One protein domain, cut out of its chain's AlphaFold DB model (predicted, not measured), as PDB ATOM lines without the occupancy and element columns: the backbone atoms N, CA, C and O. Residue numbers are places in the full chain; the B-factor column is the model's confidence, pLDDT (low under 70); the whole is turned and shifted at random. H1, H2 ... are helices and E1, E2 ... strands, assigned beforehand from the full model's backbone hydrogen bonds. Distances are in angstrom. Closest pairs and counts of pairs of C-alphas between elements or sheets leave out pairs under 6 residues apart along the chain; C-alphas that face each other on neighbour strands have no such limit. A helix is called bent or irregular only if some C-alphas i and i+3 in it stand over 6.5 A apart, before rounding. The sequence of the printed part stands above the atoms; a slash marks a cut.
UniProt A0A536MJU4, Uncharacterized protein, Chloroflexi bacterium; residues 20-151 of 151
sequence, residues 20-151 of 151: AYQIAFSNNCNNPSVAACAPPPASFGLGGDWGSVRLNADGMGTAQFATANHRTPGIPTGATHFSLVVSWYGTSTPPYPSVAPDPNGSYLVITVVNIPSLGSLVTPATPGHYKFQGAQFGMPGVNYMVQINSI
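What this domain is: This is residues 20 to 151 of the 151 residues of an uncharacterized protein of Chloroflexi bacterium (UniProt A0A536MJU4). One sheet of eight antiparallel strands is curled like part of a barrel and folded over, the short leaf E5 and E6 covering part of the long leaf E3, E2, E1, E8 and E7, with bent E4 as the hinge. The tiny helix H1 only grazes this sheet. The 132 printed residues run E1 to E7, H1, E8, mostly strand, and the sheet's order is E6 E5 E4 E3 E2 E1 E8 E7. The whole is compact, radius of gyration of the C-alphas 15.0 A, spanning 44 by 32 by 22 A.

Where its parts are: Find C-alpha 20 at (21.222, -25.752, -35.184); E1 runs from there to residue 29, 29.9 A. Next come E2, residues 47 to 56, 29.7 A; E3, 60 to 69, 29.1 A; E4, 78 to 91, 36.3 A; E5, 107 to 112; E6, 120 to 124; E7, 128 to 133; and H1, 134 to 137. E8, residues 142 to 150, 26.8 A, ends at C-alpha 150, (20.719, -25.940, -29.498).

How they stand to each other: E1 to E6 form a meander, each strand the antiparallel neighbour of the one before. Look for N and O within hydrogen-bond range: N 23 and O 53 for E1 and E2, 2.8 A; N 52 and O 64 for E2 and E3, 2.8 A; N 63 and O 84 for E3 and E4, 2.9 A. E4 bends by 68 degrees at residue 87; beyond, N 89 and O 109 of E5 are 3.1 A apart, and N 110 and O 121 of E6 2.8 A. E8 is antiparallel to E1, N 24 and O 147 at 2.9 A, and to edge strand E7, N 146 and O 130 at 3.0 A. H1 is too short for an O i to N i+4 pair.

The domain as a whole: The C-alphas of Gly 74 and Asn 104 are farthest apart, 44.5 A. The printed part has no cut; the long links are E1 to E2 and E4 to E5. Residues 70 to 76 and 116 have pLDDT under 70.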
ATOM      1  N   ALA A  20      22.290 -26.398 -35.943       86.94
ATOM      2  CA  ALA A  20      21.222 -25.752 -35.184       86.94
ATOM      3  C   ALA A  20      20.872 -26.562 -33.927       86.94
ATOM      4  O   ALA A  20      20.557 -25.999 -32.882       86.94
ATOM      5  N   TYR A  21      20.955 -27.896 -34.021       93.19
ATOM      6  CA  TYR A  21      20.671 -28.794 -32.906       93.19
ATOM      7  C   TYR A  21      21.605 -29.998 -32.881       93.19
ATOM      8  O   TYR A  21      21.969 -30.562 -33.917       93.19
ATOM      9  N   GLN A  22      21.909 -30.452 -31.669       94.44
ATOM     10  CA  GLN A  22      22.414 -31.787 -31.398       94.44
ATOM     11  C   GLN A  22      21.488 -32.477 -30.411       94.44
ATOM     12  O   GLN A  22      21.223 -31.979 -29.316       94.44
ATOM     13  N   ILE A  23      21.001 -33.638 -30.826       93.75
ATOM     14  CA  ILE A  23      19.958 -34.366 -30.128       93.75
ATOM     15  C   ILE A  23      20.474 -35.768 -29.857       93.75
ATOM     16  O   ILE A  23      20.903 -36.442 -30.787       93.75
ATOM     17  N   ALA A  24      20.463 -36.210 -28.606       94.12
ATOM     18  CA  ALA A  24      20.789 -37.583 -28.243       94.12
ATOM     19  C   ALA A  24      19.516 -38.331 -27.857       94.12
ATOM     20  O   ALA A  24      18.663 -37.787 -27.157       94.12
ATOM     21  N   PHE A  25      19.415 -39.580 -28.295       90.19
ATOM     22  CA  PHE A  25      18.253 -40.433 -28.092       90.19
ATOM     23  C   PHE A  25      18.671 -41.727 -27.418       90.19
ATOM     24  O   PHE A  25      19.722 -42.291 -27.728       90.19
ATOM     25  N   SER A  26      17.808 -42.220 -26.541       89.44
ATOM     26  CA  SER A  26      17.864 -43.596 -26.072       89.44
ATOM     27  C   SER A  26      16.459 -44.116 -25.816       89.44
ATOM     28  O   SER A  26      15.668 -43.440 -25.153       89.44
ATOM     29  N   ASN A  27      16.163 -45.322 -26.267       87.62
ATOM     30  CA  ASN A  27      14.944 -46.041 -25.936       87.62
ATOM     31  C   ASN A  27      15.265 -47.450 -25.463       87.62
ATOM     32  O   ASN A  27      16.307 -48.023 -25.766       87.62
ATOM     33  N   ASN A  28      14.341 -48.012 -24.696       87.50
ATOM     34  CA  ASN A  28      14.420 -49.390 -24.254       87.50
ATOM     35  C   ASN A  28      13.024 -50.005 -24.187       87.50
ATOM     36  O   ASN A  28      12.084 -49.388 -23.681       87.50
ATOM     37  N   CYS A  29      12.943 -51.252 -24.626       87.75
ATOM     38  CA  CYS A  29      11.775 -52.112 -24.624       87.75
ATOM     39  C   CYS A  29      12.148 -53.443 -23.978       87.75
ATOM     40  O   CYS A  29      12.913 -54.231 -24.534       87.75
ATOM     41  N   ASN A  30      11.618 -53.702 -22.784       88.06
ATOM     42  CA  ASN A  30      11.943 -54.911 -22.020       88.06
ATOM     43  C   ASN A  30      10.722 -55.772 -21.654       88.06
ATOM     44  O   ASN A  30      10.874 -56.741 -20.912       88.06
ATOM     45  N   ASN A  31       9.535 -55.448 -22.178       86.94
ATOM     46  CA  ASN A  31       8.301 -56.172 -21.884       86.94
ATOM     47  C   ASN A  31       7.595 -56.642 -23.168       86.94
ATOM     48  O   ASN A  31       6.879 -55.853 -23.784       86.94
ATOM     49  N   PRO A  32       7.730 -57.924 -23.557       83.19
ATOM     50  CA  PRO A  32       7.216 -58.422 -24.835       83.19
ATOM     51  C   PRO A  32       5.684 -58.502 -24.874       83.19
ATOM     52  O   PRO A  32       5.108 -58.707 -25.939       83.19
ATOM     53  N   SER A  33       5.015 -58.346 -23.727       84.12
ATOM     54  CA  SER A  33       3.554 -58.291 -23.634       84.12
ATOM     55  C   SER A  33       2.976 -56.930 -24.043       84.12
ATOM     56  O   SER A  33       1.767 -56.821 -24.224       84.12
ATOM     57  N   VAL A  34       3.809 -55.892 -24.194       85.88
ATOM     58  CA  VAL A  34       3.392 -54.593 -24.742       85.88
ATOM     59  C   VAL A  34       3.577 -54.617 -26.255       85.88
ATOM     60  O   VAL A  34       4.657 -54.943 -26.735       85.88
ATOM     61  N   ALA A  35       2.550 -54.214 -27.010       85.50
ATOM     62  CA  ALA A  35       2.571 -54.235 -28.478       85.50
ATOM     63  C   ALA A  35       3.775 -53.485 -29.081       85.50
ATOM     64  O   ALA A  35       4.361 -53.941 -30.058       85.50
ATOM     65  N   ALA A  36       4.196 -52.383 -28.452       80.06
ATOM     66  CA  ALA A  36       5.378 -51.625 -28.858       80.06
ATOM     67  C   ALA A  36       6.703 -52.398 -28.716       80.06
ATOM     68  O   ALA A  36       7.662 -52.024 -29.363       80.06
ATOM     69  N   CYS A  37       6.768 -53.458 -27.905       84.62
ATOM     70  CA  CYS A  37       7.949 -54.317 -27.762       84.62
ATOM     71  C   CYS A  37       7.709 -55.737 -28.303       84.62
ATOM     72  O   CYS A  37       8.469 -56.661 -27.990       84.62
ATOM     73  N   ALA A  38       6.620 -55.950 -29.049       83.75
ATOM     74  CA  ALA A  38       6.304 -57.258 -29.601       83.75
ATOM     75  C   ALA A  38       7.408 -57.700 -30.584       83.75
ATOM     76  O   ALA A  38       7.954 -56.859 -31.303       83.75
ATOM     77  N   PRO A  39       7.749 -58.999 -30.644       76.38
ATOM     78  CA  PRO A  39       8.720 -59.511 -31.605       76.38
ATOM     79  C   PRO A  39       8.390 -59.126 -33.057       76.38
ATOM     80  O   PRO A  39       7.209 -58.999 -33.408       76.38
ATOM     81  N   PRO A  40       9.404 -59.020 -33.935       72.69
ATOM     82  CA  PRO A  40       9.175 -58.921 -35.370       72.69
ATOM     83  C   PRO A  40       8.276 -60.061 -35.888       72.69
ATOM     84  O   PRO A  40       8.383 -61.189 -35.401       72.69
ATOM     85  N   PRO A  41       7.396 -59.802 -36.875       70.69
ATOM     86  CA  PRO A  41       7.269 -58.553 -37.632       70.69
ATOM     87  C   PRO A  41       6.323 -57.517 -36.998       70.69
ATOM     88  O   PRO A  41       6.135 -56.452 -37.575       70.69
ATOM     89  N   ALA A  42       5.696 -57.818 -35.856       73.62
ATOM     90  CA  ALA A  42       4.680 -56.945 -35.263       73.62
ATOM     91  C   ALA A  42       5.267 -55.627 -34.730       73.62
ATOM     92  O   ALA A  42       4.606 -54.592 -34.777       73.62
ATOM     93  N   SER A  43       6.504 -55.667 -34.232       75.62
ATOM     94  CA  SER A  43       7.280 -54.488 -33.853       75.62
ATOM     95  C   SER A  43       8.784 -54.797 -33.895       75.62
ATOM     96  O   SER A  43       9.209 -55.766 -34.526       75.62
ATOM     97  N   PHE A  44       9.601 -53.971 -33.245       71.44
ATOM     98  CA  PHE A  44      11.058 -54.106 -33.211       71.44
ATOM     99  C   PHE A  44      11.564 -55.145 -32.194       71.44
ATOM    100  O   PHE A  44      12.713 -55.570 -32.271       71.44
ATOM    101  N   GLY A  45      10.700 -55.627 -31.296       78.88
ATOM    102  CA  GLY A  45      11.044 -56.629 -30.294       78.88
ATOM    103  C   GLY A  45      11.658 -56.050 -29.024       78.88
ATOM    104  O   GLY A  45      11.483 -54.885 -28.672       78.88
ATOM    105  N   LEU A  46      12.340 -56.921 -28.285       86.06
ATOM    106  CA  LEU A  46      13.016 -56.552 -27.048       86.06
ATOM    107  C   LEU A  46      14.406 -56.013 -27.349       86.06
ATOM    108  O   LEU A  46      15.142 -56.600 -28.146       86.06
ATOM    109  N   GLY A  47      14.794 -54.954 -26.649       86.31
ATOM    110  CA  GLY A  47      16.034 -54.265 -26.949       86.31
ATOM    111  C   GLY A  47      15.985 -52.781 -26.649       86.31
ATOM    112  O   GLY A  47      15.172 -52.314 -25.852       86.31
ATOM    113  N   GLY A  48      16.857 -52.043 -27.313       86.44
ATOM    114  CA  GLY A  48      16.884 -50.596 -27.254       86.44
ATOM    115  C   GLY A  48      17.725 -50.017 -28.372       86.44
ATOM    116  O   GLY A  48      18.633 -50.675 -28.884       86.44
ATOM    117  N   ASP A  49      17.435 -48.774 -28.714       85.31
ATOM    118  CA  ASP A  49      18.216 -47.982 -29.642       85.31
ATOM    119  C   ASP A  49      18.845 -46.817 -28.883       85.31
ATOM    120  O   ASP A  49      18.319 -46.289 -27.897       85.31
ATOM    121  N   TRP A  50      20.021 -46.410 -29.325       90.56
ATOM    122  CA  TRP A  50      20.669 -45.209 -28.838       90.56
ATOM    123  C   TRP A  50      21.400 -44.541 -29.977       90.56
ATOM    124  O   TRP A  50      21.884 -45.184 -30.909       90.56
ATOM    125  N   GLY A  51      21.485 -43.225 -29.918       92.00
ATOM    126  CA  GLY A  51      22.085 -42.499 -31.010       92.00
ATOM    127  C   GLY A  51      22.064 -41.007 -30.823       92.00
ATOM    128  O   GLY A  51      21.714 -40.479 -29.765       92.00
ATOM    129  N   SER A  52      22.449 -40.325 -31.889       93.06
ATOM    130  CA  SER A  52      22.388 -38.881 -31.958       93.06
ATOM    131  C   SER A  52      22.012 -38.404 -33.348       93.06
ATOM    132  O   SER A  52      22.315 -39.050 -34.350       93.06
ATOM    133  N   VAL A  53      21.368 -37.247 -33.391       93.56
ATOM    134  CA  VAL A  53      21.043 -36.513 -34.602       93.56
ATOM    135  C   VAL A  53      21.689 -35.140 -34.498       93.56
ATOM    136  O   VAL A  53      21.537 -34.442 -33.495       93.56
ATOM    137  N   ARG A  54      22.403 -34.746 -35.547       94.75
ATOM    138  CA  ARG A  54      22.891 -33.385 -35.741       94.75
ATOM    139  C   ARG A  54      22.077 -32.747 -36.855       94.75
ATOM    140  O   ARG A  54      22.115 -33.226 -37.987       94.75
ATOM    141  N   LEU A  55      21.369 -31.678 -36.520       95.06
ATOM    142  CA  LEU A  55      20.573 -30.895 -37.455       95.06
ATOM    143  C   LEU A  55      21.335 -29.622 -37.805       95.06
ATOM    144  O   LEU A  55      21.822 -28.923 -36.919       95.06
ATOM    145  N   ASN A  56      21.434 -29.330 -39.090       94.12
ATOM    146  CA  ASN A  56      22.073 -28.146 -39.642       94.12
ATOM    147  C   ASN A  56      21.017 -27.065 -39.910       94.12
ATOM    148  O   ASN A  56      19.855 -27.372 -40.166       94.12
ATOM    149  N   ALA A  57      21.418 -25.796 -39.887       90.25
ATOM    150  CA  ALA A  57      20.512 -24.662 -40.089       90.25
ATOM    151  C   ALA A  57      19.832 -24.613 -41.477       90.25
ATOM    152  O   ALA A  57      18.868 -23.878 -41.659       90.25
ATOM    153  N   ASP A  58      20.314 -25.387 -42.450       90.62
ATOM    154  CA  ASP A  58      19.782 -25.472 -43.816       90.62
ATOM    155  C   ASP A  58      18.609 -26.462 -43.974       90.62
ATOM    156  O   ASP A  58      18.151 -26.703 -45.088       90.62
ATOM    157  N   GLY A  59      18.120 -27.044 -42.874       92.06
ATOM    158  CA  GLY A  59      17.047 -28.042 -42.902       92.06
ATOM    159  C   GLY A  59      17.529 -29.467 -43.183       92.06
ATOM    160  O   GLY A  59      16.705 -30.370 -43.327       92.06
ATOM    161  N   MET A  60      18.841 -29.711 -43.231       94.56
ATOM    162  CA  MET A  60      19.426 -31.047 -43.384       94.56
ATOM    163  C   MET A  60      20.112 -31.509 -42.097       94.56
ATOM    164  O   MET A  60      20.278 -30.753 -41.143       94.56
ATOM    165  N   GLY A  61      20.510 -32.775 -42.040       93.31
ATOM    166  CA  GLY A  61      21.217 -33.316 -40.891       93.31
ATOM    167  C   GLY A  61      21.753 -34.722 -41.109       93.31
ATOM    168  O   GLY A  61      21.542 -35.362 -42.142       93.31
ATOM    169  N   THR A  62      22.440 -35.217 -40.087       93.00
ATOM    170  CA  THR A  62      22.936 -36.595 -40.029       93.00
ATOM    171  C   THR A  62      22.501 -37.245 -38.732       93.00
ATOM    172  O   THR A  62      22.391 -36.580 -37.703       93.00
ATOM    173  N   ALA A  63      22.264 -38.548 -38.782       90.88
ATOM    174  CA  ALA A  63      21.923 -39.336 -37.618       90.88
ATOM    175  C   ALA A  63      22.803 -40.578 -37.525       90.88
ATOM    176  O   ALA A  63      23.070 -41.229 -38.534       90.88
ATOM    177  N   GLN A  64      23.235 -40.898 -36.312       92.25
ATOM    178  CA  GLN A  64      23.994 -42.099 -35.983       92.25
ATOM    179  C   GLN A  64      23.221 -42.854 -34.920       92.25
ATOM    180  O   GLN A  64      22.953 -42.294 -33.855       92.25
ATOM    181  N   PHE A  65      22.871 -44.101 -35.199       86.69
ATOM    182  CA  PHE A  65      22.117 -44.933 -34.277       86.69
ATOM    183  C   PHE A  65      22.737 -46.315 -34.189       86.69
ATOM    184  O   PHE A  65      23.250 -46.863 -35.164       86.69
ATOM    185  N   ALA A  66      22.652 -46.888 -33.002       88.56
ATOM    186  CA  ALA A  66      22.842 -48.297 -32.781       88.56
ATOM    187  C   ALA A  66      21.553 -48.870 -32.205       88.56
ATOM    188  O   ALA A  66      20.950 -48.279 -31.313       88.56
ATOM    189  N   THR A  67      21.150 -50.015 -32.733       83.00
ATOM    190  CA  THR A  67      20.054 -50.824 -32.210       83.00
ATOM    191  C   THR A  67      20.644 -52.079 -31.602       83.00
ATOM    192  O   THR A  67      21.546 -52.671 -32.200       83.00
ATOM    193  N   ALA A  68      20.171 -52.494 -30.434       84.25
ATOM    194  CA  ALA A  68      20.484 -53.802 -29.889       84.25
ATOM    195  C   ALA A  68      19.220 -54.575 -29.563       84.25
ATOM    196  O   ALA A  68      18.396 -54.124 -28.771       84.25
ATOM    197  N   ASN A  69      19.143 -55.788 -30.105       75.69
ATOM    198  CA  ASN A  69      18.076 -56.729 -29.807       75.69
ATOM    199  C   ASN A  69      18.556 -57.732 -28.759       75.69
ATOM    200  O   ASN A  69      19.632 -58.337 -28.876       75.69
ATOM    201  N   HIS A  70      17.740 -57.943 -27.729       66.56
ATOM    202  CA  HIS A  70      18.052 -58.863 -26.645       66.56
ATOM    203  C   HIS A  70      16.857 -59.756 -26.337       66.56
ATOM    204  O   HIS A  70      15.765 -59.272 -26.087       66.56
ATOM    205  N   ARG A  71      17.096 -61.067 -26.216       59.81
ATOM    206  CA  ARG A  71      16.146 -62.026 -25.618       59.81
ATOM    207  C   ARG A  71      14.828 -62.238 -26.376       59.81
ATOM    208  O   ARG A  71      13.889 -62.755 -25.780       59.81
ATOM    209  N   THR A  72      14.745 -61.924 -27.667       60.62
ATOM    210  CA  THR A  72      13.645 -62.425 -28.505       60.62
ATOM    211  C   THR A  72      13.995 -63.838 -28.993       60.62
ATOM    212  O   THR A  72      14.958 -63.985 -29.749       60.62
ATOM    213  N   PRO A  73      13.277 -64.896 -28.562       59.12
ATOM    214  CA  PRO A  73      13.582 -66.262 -28.983       59.12
ATOM    215  C   PRO A  73      13.536 -66.392 -30.510       59.12
ATOM    216  O   PRO A  73      12.574 -65.958 -31.136       59.12
ATOM    217  N   GLY A  74      14.579 -66.972 -31.108       62.59
ATOM    218  CA  GLY A  74      14.675 -67.160 -32.562       62.59
ATOM    219  C   GLY A  74      15.171 -65.947 -33.364       62.59
ATOM    220  O   GLY A  74      15.368 -66.086 -34.567       62.59
ATOM    221  N   ILE A  75      15.427 -64.795 -32.730       65.75
ATOM    222  CA  ILE A  75      16.047 -63.626 -33.377       65.75
ATOM    223  C   ILE A  75      17.520 -63.533 -32.940       65.75
ATOM    224  O   ILE A  75      17.792 -63.593 -31.736       65.75
ATOM    225  N   PRO A  76      18.480 -63.373 -33.874       65.00
ATOM    226  CA  PRO A  76      19.879 -63.140 -33.534       65.00
ATOM    227  C   PRO A  76      20.040 -61.952 -32.582       65.00
ATOM    228  O   PRO A  76      19.504 -60.868 -32.814       65.00
ATOM    229  N   THR A  77      20.785 -62.163 -31.500       71.31
ATOM    230  CA  THR A  77      21.151 -61.100 -30.565       71.31
ATOM    231  C   THR A  77      22.373 -60.348 -31.078       71.31
ATOM    232  O   THR A  77      23.240 -60.917 -31.739       71.31
ATOM    233  N   GLY A  78      22.464 -59.063 -30.751       73.88
ATOM    234  CA  GLY A  78      23.604 -58.239 -31.142       73.88
ATOM    235  C   GLY A  78      23.236 -56.772 -31.262       73.88
ATOM    236  O   GLY A  78      22.067 -56.414 -31.125       73.88
ATOM    237  N   ALA A  79      24.254 -55.949 -31.506       81.19
ATOM    238  CA  ALA A  79      24.095 -54.534 -31.792       81.19
ATOM    239  C   ALA A  79      24.470 -54.245 -33.250       81.19
ATOM    240  O   ALA A  79      25.514 -54.698 -33.722       81.19
ATOM    241  N   THR A  80      23.645 -53.463 -33.935       82.88
ATOM    242  CA  THR A  80      23.890 -52.997 -35.303       82.88
ATOM    243  C   THR A  80      23.949 -51.482 -35.295       82.88
ATOM    244  O   THR A  80      23.045 -50.839 -34.771       82.88
ATOM    245  N   HIS A  81      24.991 -50.913 -35.897       85.88
ATOM    246  CA  HIS A  81      25.133 -49.471 -36.075       85.88
ATOM    247  C   HIS A  81      24.777 -49.063 -37.506       85.88
ATOM    248  O   HIS A  81      25.157 -49.742 -38.461       85.88
ATOM    249  N   PHE A  82      24.097 -47.932 -37.660       83.44
ATOM    250  CA  PHE A  82      23.728 -47.372 -38.952       83.44
ATOM    251  C   PHE A  82      23.767 -45.839 -38.939       83.44
ATOM    252  O   PHE A  82      23.512 -45.186 -37.928       83.44
ATOM    253  N   SER A  83      24.085 -45.278 -40.106       89.56
ATOM    254  CA  SER A  83      24.183 -43.841 -40.354       89.56
ATOM    255  C   SER A  83      23.111 -43.425 -41.351       89.56
ATOM    256  O   SER A  83      22.964 -44.059 -42.397       89.56
ATOM    257  N   LEU A  84      22.403 -42.335 -41.067       88.25
ATOM    258  CA  LEU A  84      21.321 -41.820 -41.902       88.25
ATOM    259  C   LEU A  84      21.552 -40.347 -42.242       88.25
ATOM    260  O   LEU A  84      22.098 -39.584 -41.445       88.25
ATOM    261  N   VAL A  85      21.083 -39.948 -43.422       91.75
ATOM    262  CA  VAL A  85      20.900 -38.539 -43.784       91.75
ATOM    263  C   VAL A  85      19.441 -38.188 -43.540       91.75
ATOM    264  O   VAL A  85      18.542 -38.937 -43.940       91.75
ATOM    265  N   VAL A  86      19.215 -37.061 -42.876       92.94
ATOM    266  CA  VAL A  86      17.880 -36.594 -42.506       92.94
ATOM    267  C   VAL A  86      17.622 -35.196 -43.050       92.94
ATOM    268  O   VAL A  86      18.551 -34.411 -43.240       92.94
ATOM    269  N   SER A  87      16.353 -34.891 -43.282       94.25
ATOM    270  CA  SER A  87      15.848 -33.530 -43.423       94.25
ATOM    271  C   SER A  87      14.988 -33.191 -42.211       94.25
ATOM    272  O   SER A  87      14.480 -34.089 -41.528       94.25
ATOM    273  N   TRP A  88      14.845 -31.906 -41.907       94.69
ATOM    274  CA  TRP A  88      14.068 -31.468 -40.759       94.69
ATOM    275  C   TRP A  88      13.428 -30.097 -40.951       94.69
ATOM    276  O   TRP A  88      13.866 -29.282 -41.762       94.69
ATOM    277  N   TYR A  89      12.389 -29.847 -40.159       93.62
ATOM    278  CA  TYR A  89      11.783 -28.529 -40.006       93.62
ATOM    279  C   TYR A  89      11.188 -28.360 -38.603       93.62
ATOM    280  O   TYR A  89      10.893 -29.340 -37.911       93.62
ATOM    281  N   GLY A  90      11.020 -27.106 -38.181       93.38
ATOM    282  CA  GLY A  90      10.320 -26.742 -36.948       93.38
ATOM    283  C   GLY A  90       8.824 -26.511 -37.181       93.38
ATOM    284  O   GLY A  90       8.430 -26.002 -38.229       93.38
ATOM    285  N   THR A  91       7.976 -26.858 -36.213       94.38
ATOM    286  CA  THR A  91       6.520 -26.647 -36.279       94.38
ATOM    287  C   THR A  91       5.896 -26.509 -34.893       94.38
ATOM    288  O   THR A  91       6.383 -27.095 -33.931       94.38
ATOM    289  N   SER A  92       4.779 -25.788 -34.786       93.00
ATOM    290  CA  SER A  92       3.912 -25.796 -33.597       93.00
ATOM    291  C   SER A  92       2.756 -26.800 -33.696       93.00
ATOM    292  O   SER A  92       2.072 -27.067 -32.711       93.00
ATOM    293  N   THR A  93       2.542 -27.393 -34.874       90.69
ATOM    294  CA  THR A  93       1.486 -28.377 -35.152       90.69
ATOM    295  C   THR A  93       2.120 -29.654 -35.711       90.69
ATOM    296  O   THR A  93       2.188 -29.831 -36.934       90.69
ATOM    297  N   PRO A  94       2.679 -30.522 -34.852       87.50
ATOM    298  CA  PRO A  94       3.352 -31.724 -35.317       87.50
ATOM    299  C   PRO A  94       2.344 -32.726 -35.914       87.50
ATOM    300  O   PRO A  94       1.230 -32.852 -35.405       87.50
ATOM    301  N   PRO A  95       2.722 -33.463 -36.976       81.25
ATOM    302  CA  PRO A  95       1.834 -34.417 -37.651       81.25
ATOM    303  C   PRO A  95       1.513 -35.662 -36.805       81.25
ATOM    304  O   PRO A  95       0.535 -36.354 -37.073       81.25
ATOM    305  N   TYR A  96       2.326 -35.937 -35.783       77.75
ATOM    306  CA  TYR A  96       2.180 -37.049 -34.846       77.75
ATOM    307  C   TYR A  96       2.558 -36.596 -33.430       77.75
ATOM    308  O   TYR A  96       3.240 -35.575 -33.281       77.75
ATOM    309  N   PRO A  97       2.161 -37.344 -32.382       73.94
ATOM    310  CA  PRO A  97       2.610 -37.070 -31.025       73.94
ATOM    311  C   PRO A  97       4.140 -37.084 -30.946       73.94
ATOM    312  O   PRO A  97       4.794 -38.002 -31.438       73.94
ATOM    313  N   SER A  98       4.706 -36.057 -30.316       78.44
ATOM    314  CA  SER A  98       6.134 -36.006 -29.999       78.44
ATOM    315  C   SER A  98       6.503 -37.064 -28.957       78.44
ATOM    316  O   SER A  98       5.677 -37.432 -28.119       78.44
ATOM    317  N   VAL A  99       7.772 -37.489 -28.943       77.62
ATOM    318  CA  VAL A  99       8.320 -38.367 -27.886       77.62
ATOM    319  C   VAL A  99       8.200 -37.762 -26.480       77.62
ATOM    320  O   VAL A  99       8.227 -38.489 -25.489       77.62
ATOM    321  N   ALA A 100       8.061 -36.436 -26.391       82.50
ATOM    322  CA  ALA A 100       7.722 -35.705 -25.176       82.50
ATOM    323  C   ALA A 100       7.037 -34.366 -25.523       82.50
ATOM    324  O   ALA A 100       7.320 -33.801 -26.582       82.50
ATOM    325  N   PRO A 101       6.168 -33.820 -24.656       86.25
ATOM    326  CA  PRO A 101       5.645 -32.467 -24.833       86.25
ATOM    327  C   PRO A 101       6.770 -31.427 -24.799       86.25
ATOM    328  O   PRO A 101       7.645 -31.491 -23.934       86.25
ATOM    329  N   ASP A 102       6.730 -30.462 -25.715       90.12
ATOM    330  CA  ASP A 102       7.624 -29.306 -25.675       90.12
ATOM    331  C   ASP A 102       7.011 -28.195 -24.803       90.12
ATOM    332  O   ASP A 102       5.840 -27.855 -25.001       90.12
ATOM    333  N   PRO A 103       7.762 -27.600 -23.858       90.62
ATOM    334  CA  PRO A 103       7.235 -26.576 -22.953       90.62
ATOM    335  C   PRO A 103       6.814 -25.279 -23.662       90.62
ATOM    336  O   PRO A 103       5.976 -24.552 -23.135       90.62
ATOM    337  N   ASN A 104       7.353 -25.000 -24.849       92.38
ATOM    338  CA  ASN A 104       7.028 -23.832 -25.668       92.38
ATOM    339  C   ASN A 104       6.096 -24.184 -26.842       92.38
ATOM    340  O   ASN A 104       5.880 -23.359 -27.731       92.38
ATOM    341  N   GLY A 105       5.569 -25.412 -26.882       90.81
ATOM    342  CA  GLY A 105       4.709 -25.887 -27.965       90.81
ATOM    343  C   GLY A 105       5.397 -25.934 -29.333       90.81
ATOM    344  O   GLY A 105       4.706 -25.866 -30.345       90.81
ATOM    345  N   SER A 106       6.730 -26.020 -29.374       93.06
ATOM    346  CA  SER A 106       7.519 -26.054 -30.610       93.06
ATOM    347  C   SER A 106       8.220 -27.398 -30.783       93.06
ATOM    348  O   SER A 106       8.836 -27.921 -29.862       93.06
ATOM    349  N   TYR A 107       8.159 -27.961 -31.981       94.50
ATOM    350  CA  TYR A 107       8.609 -29.322 -32.255       94.50
ATOM    351  C   TYR A 107       9.516 -29.368 -33.475       94.50
ATOM    352  O   TYR A 107       9.354 -28.590 -34.414       94.50
ATOM    353  N   LEU A 108      10.438 -30.323 -33.469       94.50
ATOM    354  CA  LEU A 108      11.281 -30.675 -34.602       94.50
ATOM    355  C   LEU A 108      10.722 -31.944 -35.237       94.50
ATOM    356  O   LEU A 108      10.537 -32.952 -34.553       94.50
ATOM    357  N   VAL A 109      10.471 -31.895 -36.541       94.12
ATOM    358  CA  VAL A 109      10.108 -33.067 -37.342       94.12
ATOM    359  C   VAL A 109      11.328 -33.461 -38.157       94.12
ATOM    360  O   VAL A 109      11.821 -32.657 -38.943       94.12
ATOM    361  N   ILE A 110      11.820 -34.681 -37.954       92.81
ATOM    362  CA  ILE A 110      13.057 -35.200 -38.543       92.81
ATOM    363  C   ILE A 110      12.705 -36.421 -39.392       92.81
ATOM    364  O   ILE A 110      12.140 -37.387 -38.880       92.81
ATOM    365  N   THR A 111      13.058 -36.406 -40.674       92.50
ATOM    366  CA  THR A 111      12.691 -37.457 -41.633       92.50
ATOM    367  C   THR A 111      13.929 -38.012 -42.314       92.50
ATOM    368  O   THR A 111      14.809 -37.263 -42.735       92.50
ATOM    369  N   VAL A 112      14.000 -39.335 -42.458       90.00
ATOM    370  CA  VAL A 112      15.092 -39.996 -43.181       90.00
ATOM    371  C   VAL A 112      14.913 -39.783 -44.681       90.00
ATOM    372  O   VAL A 112      13.911 -40.199 -45.259       90.00
ATOM    373  N   VAL A 113      15.904 -39.173 -45.329       87.56
ATOM    374  CA  VAL A 113      15.807 -38.778 -46.748       87.56
ATOM    375  C   VAL A 113      15.786 -39.995 -47.673       87.56
ATOM    376  O   VAL A 113      15.048 -40.026 -48.653       87.56
ATOM    377  N   ASN A 114      16.564 -41.026 -47.341       75.31
ATOM    378  CA  ASN A 114      16.773 -42.178 -48.223       75.31
ATOM    379  C   ASN A 114      15.832 -43.357 -47.933       75.31
ATOM    380  O   ASN A 114      15.861 -44.347 -48.660       75.31
ATOM    381  N   ILE A 115      15.023 -43.278 -46.869       76.06
ATOM    382  CA  ILE A 115      14.077 -44.333 -46.479       76.06
ATOM    383  C   ILE A 115      12.778 -43.674 -45.984       76.06
ATOM    384  O   ILE A 115      12.510 -43.663 -44.783       76.06
ATOM    385  N   PRO A 116      11.948 -43.112 -46.883       64.06
ATOM    386  CA  PRO A 116      10.743 -42.380 -46.481       64.06
ATOM    387  C   PRO A 116       9.739 -43.252 -45.711       64.06
ATOM    388  O   PRO A 116       8.983 -42.758 -44.879       64.06
ATOM    389  N   SER A 117       9.755 -44.568 -45.952       72.12
ATOM    390  CA  SER A 117       8.924 -45.545 -45.244       72.12
ATOM    391  C   SER A 117       9.311 -45.743 -43.776       72.12
ATOM    392  O   SER A 117       8.543 -46.355 -43.041       72.12
ATOM    393  N   LEU A 118      10.480 -45.254 -43.341       70.12
ATOM    394  CA  LEU A 118      10.920 -45.339 -41.944       70.12
ATOM    395  C   LEU A 118      10.176 -44.345 -41.031       70.12
ATOM    396  O   LEU A 118      10.332 -44.401 -39.814       70.12
ATOM    397  N   GLY A 119       9.360 -43.457 -41.611       75.00
ATOM    398  CA  GLY A 119       8.594 -42.450 -40.886       75.00
ATOM    399  C   GLY A 119       9.435 -41.253 -40.438       75.00
ATOM    400  O   GLY A 119      10.600 -41.094 -40.812       75.00
ATOM    401  N   SER A 120       8.806 -40.392 -39.641       85.31
ATOM    402  CA  SER A 120       9.435 -39.205 -39.060       85.31
ATOM    403  C   SER A 120       9.539 -39.338 -37.547       85.31
ATOM    404  O   SER A 120       8.621 -39.818 -36.883       85.31
ATOM    405  N   LEU A 121      10.638 -38.839 -36.994       86.06
ATOM    406  CA  LEU A 121      10.814 -38.637 -35.566       86.06
ATOM    407  C   LEU A 121      10.371 -37.218 -35.206       86.06
ATOM    408  O   LEU A 121      10.875 -36.247 -35.769       86.06
ATOM    409  N   VAL A 122       9.445 -37.105 -34.257       90.38
ATOM    410  CA  VAL A 122       8.995 -35.821 -33.712       90.38
ATOM    411  C   VAL A 122       9.519 -35.674 -32.289       90.38
ATOM    412  O   VAL A 122       9.297 -36.542 -31.443       90.38
ATOM    413  N   THR A 123      10.222 -34.578 -32.022       91.19
ATOM    414  CA  THR A 123      10.850 -34.303 -30.724       91.19
ATOM    415  C   THR A 123      10.657 -32.838 -30.321       91.19
ATOM    416  O   THR A 123      10.371 -32.018 -31.199       91.19
ATOM    417  N   PRO A 124      10.759 -32.473 -29.026       92.69
ATOM    418  CA  PRO A 124      10.752 -31.068 -28.623       92.69
ATOM    419  C   PRO A 124      11.826 -30.243 -29.350       92.69
ATOM    420  O   PRO A 124      12.862 -30.767 -29.756       92.69
ATOM    421  N   ALA A 125      11.588 -28.946 -29.517       92.94
ATOM    422  CA  ALA A 125      12.595 -28.015 -30.033       92.94
ATOM    423  C   ALA A 125      13.342 -27.296 -28.904       92.94
ATOM    424  O   ALA A 125      14.457 -26.814 -29.100       92.94
ATOM    425  N   THR A 126      12.741 -27.212 -27.720       93.56
ATOM    426  CA  THR A 126      13.324 -26.524 -26.573       93.56
ATOM    427  C   THR A 126      14.471 -27.355 -25.998       93.56
ATOM    428  O   THR A 126      14.263 -28.527 -25.662       93.56
ATOM    429  N   PRO A 127      15.678 -26.780 -25.834       93.19
ATOM    430  CA  PRO A 127      16.789 -27.479 -25.204       93.19
ATOM    431  C   PRO A 127      16.431 -28.001 -23.813       93.19
ATOM    432  O   PRO A 127      15.784 -27.316 -23.020       93.19
ATOM    433  N   GLY A 128      16.857 -29.222 -23.509       92.88
ATOM    434  CA  GLY A 128      16.522 -29.875 -22.252       92.88
ATOM    435  C   GLY A 128      16.677 -31.389 -22.290       92.88
ATOM    436  O   GLY A 128      17.030 -31.980 -23.311       92.88
ATOM    437  N   HIS A 129      16.396 -32.006 -21.145       92.31
ATOM    438  CA  HIS A 129      16.376 -33.453 -20.975       92.31
ATOM    439  C   HIS A 129      14.940 -33.911 -20.734       92.31
ATOM    440  O   HIS A 129      14.339 -33.572 -19.713       92.31
ATOM    441  N   TYR A 130      14.413 -34.732 -21.631       91.06
ATOM    442  CA  TYR A 130      13.045 -35.226 -21.571       91.06
ATOM    443  C   TYR A 130      13.047 -36.732 -21.356       91.06
ATOM    444  O   TYR A 130      13.868 -37.457 -21.919       91.06
ATOM    445  N   LYS A 131      12.114 -37.201 -20.528       88.56
ATOM    446  CA  LYS A 131      11.953 -38.617 -20.199       88.56
ATOM    447  C   LYS A 131      10.497 -39.004 -20.364       88.56
ATOM    448  O   LYS A 131       9.613 -38.323 -19.855       88.56
ATOM    449  N   PHE A 132      10.277 -40.131 -21.019       84.06
ATOM    450  CA  PHE A 132       8.992 -40.797 -21.089       84.06
ATOM    451  C   PHE A 132       9.120 -42.174 -20.448       84.06
ATOM    452  O   PHE A 132       9.963 -42.984 -20.846       84.06
ATOM    453  N   GLN A 133       8.259 -42.438 -19.470       86.44
ATOM    454  CA  GLN A 133       8.131 -43.741 -18.834       86.44
ATOM    455  C   GLN A 133       6.779 -44.332 -19.218       86.44
ATOM    456  O   GLN A 133       5.741 -43.963 -18.670       86.44
ATOM    457  N   GLY A 134       6.786 -45.286 -20.149       81.12
ATOM    458  CA  GLY A 134       5.569 -45.890 -20.692       81.12
ATOM    459  C   GLY A 134       4.699 -46.557 -19.635       81.12
ATOM    460  O   GLY A 134       3.483 -46.615 -19.794       81.12
ATOM    461  N   ALA A 135       5.283 -46.980 -18.511       81.50
ATOM    462  CA  ALA A 135       4.544 -47.512 -17.370       81.50
ATOM    463  C   ALA A 135       3.434 -46.564 -16.876       81.50
ATOM    464  O   ALA A 135       2.368 -47.036 -16.492       81.50
ATOM    465  N   GLN A 136       3.640 -45.244 -16.955       80.31
ATOM    466  CA  GLN A 136       2.644 -44.239 -16.556       80.31
ATOM    467  C   GLN A 136       1.422 -44.195 -17.491       80.31
ATOM    468  O   GLN A 136       0.389 -43.643 -17.128       80.31
ATOM    469  N   PHE A 137       1.530 -44.808 -18.671       79.81
ATOM    470  CA  PHE A 137       0.520 -44.819 -19.730       79.81
ATOM    471  C   PHE A 137       0.077 -46.244 -20.101       79.81
ATOM    472  O   PHE A 137      -0.410 -46.481 -21.202       79.81
ATOM    473  N   GLY A 138       0.274 -47.222 -19.209       80.62
ATOM    474  CA  GLY A 138      -0.114 -48.617 -19.460       80.62
ATOM    475  C   GLY A 138       0.813 -49.377 -20.418       80.62
ATOM    476  O   GLY A 138       0.473 -50.469 -20.865       80.62
ATOM    477  N   MET A 139       2.005 -48.843 -20.697       84.88
ATOM    478  CA  MET A 139       3.064 -49.471 -21.498       84.88
ATOM    479  C   MET A 139       4.297 -49.802 -20.632       84.88
ATOM    480  O   MET A 139       5.387 -49.263 -20.860       84.88
ATOM    481  N   PRO A 140       4.162 -50.643 -19.589       87.81
ATOM    482  CA  PRO A 140       5.274 -50.963 -18.703       87.81
ATOM    483  C   PRO A 140       6.414 -51.609 -19.483       87.81
ATOM    484  O   PRO A 140       6.195 -52.530 -20.263       87.81
ATOM    485  N   GLY A 141       7.634 -51.131 -19.243       86.06
ATOM    486  CA  GLY A 141       8.835 -51.636 -19.900       86.06
ATOM    487  C   GLY A 141       9.261 -50.898 -21.167       86.06
ATOM    488  O   GLY A 141      10.323 -51.200 -21.710       86.06
ATOM    489  N   VAL A 142       8.480 -49.899 -21.588       87.81
ATOM    490  CA  VAL A 142       8.842 -48.949 -22.643       87.81
ATOM    491  C   VAL A 142       9.372 -47.670 -22.003       87.81
ATOM    492  O   VAL A 142       8.675 -47.051 -21.200       87.81
ATOM    493  N   ASN A 143      10.583 -47.250 -22.354       88.69
ATOM    494  CA  ASN A 143      11.144 -45.978 -21.903       88.69
ATOM    495  C   ASN A 143      11.835 -45.260 -23.059       88.69
ATOM    496  O   ASN A 143      12.526 -45.906 -23.844       88.69
ATOM    497  N   TYR A 144      11.693 -43.936 -23.109       87.44
ATOM    498  CA  TYR A 144      12.396 -43.066 -24.052       87.44
ATOM    499  C   TYR A 144      13.041 -41.911 -23.289       87.44
ATOM    500  O   TYR A 144      12.447 -41.354 -22.363       87.44
ATOM    501  N   MET A 145      14.251 -41.536 -23.682       90.69
ATOM    502  CA  MET A 145      14.906 -40.314 -23.236       90.69
ATOM    503  C   MET A 145      15.431 -39.565 -24.449       90.69
ATOM    504  O   MET A 145      15.951 -40.173 -25.391       90.69
ATOM    505  N   VAL A 146      15.301 -38.246 -24.404       92.06
ATOM    506  CA  VAL A 146      15.899 -37.366 -25.399       92.06
ATOM    507  C   VAL A 146      16.580 -36.191 -24.710       92.06
ATOM    508  O   VAL A 146      16.019 -35.570 -23.807       92.06
ATOM    509  N   GLN A 147      17.806 -35.907 -25.131       94.75
ATOM    510  CA  GLN A 147      18.564 -34.725 -24.739       94.75
ATOM    511  C   GLN A 147      18.669 -33.815 -25.955       94.75
ATOM    512  O   GLN A 147      19.219 -34.233 -26.971       94.75
ATOM    513  N   ILE A 148      18.183 -32.583 -25.847       92.69
ATOM    514  CA  ILE A 148      18.224 -31.589 -26.923       92.69
ATOM    515  C   ILE A 148      19.149 -30.457 -26.501       92.69
ATOM    516  O   ILE A 148      18.939 -29.833 -25.462       92.69
ATOM    517  N   ASN A 149      20.143 -30.174 -27.335       90.75
ATOM    518  CA  ASN A 149      21.007 -29.009 -27.222       90.75
ATOM    519  C   ASN A 149      20.852 -28.181 -28.506       90.75
ATOM    520  O   ASN A 149      21.003 -28.725 -29.601       90.75
ATOM    521  N   SER A 150      20.564 -26.887 -28.386       83.81
ATOM    522  CA  SER A 150      20.719 -25.940 -29.498       83.81
ATOM    523  C   SER A 150      22.185 -25.522 -29.601       83.81
ATOM    524  O   SER A 150      22.840 -25.390 -28.561       83.81
ATOM    525  N   ILE A 151      22.693 -25.322 -30.816       78.50
ATOM    526  CA  ILE A 151      24.102 -24.980 -31.072       78.50
ATOM    527  C   ILE A 151      24.187 -23.673 -31.856       78.50
ATOM    528  O   ILE A 151      23.292 -23.440 -32.697       78.50
TER     529      ILE A 151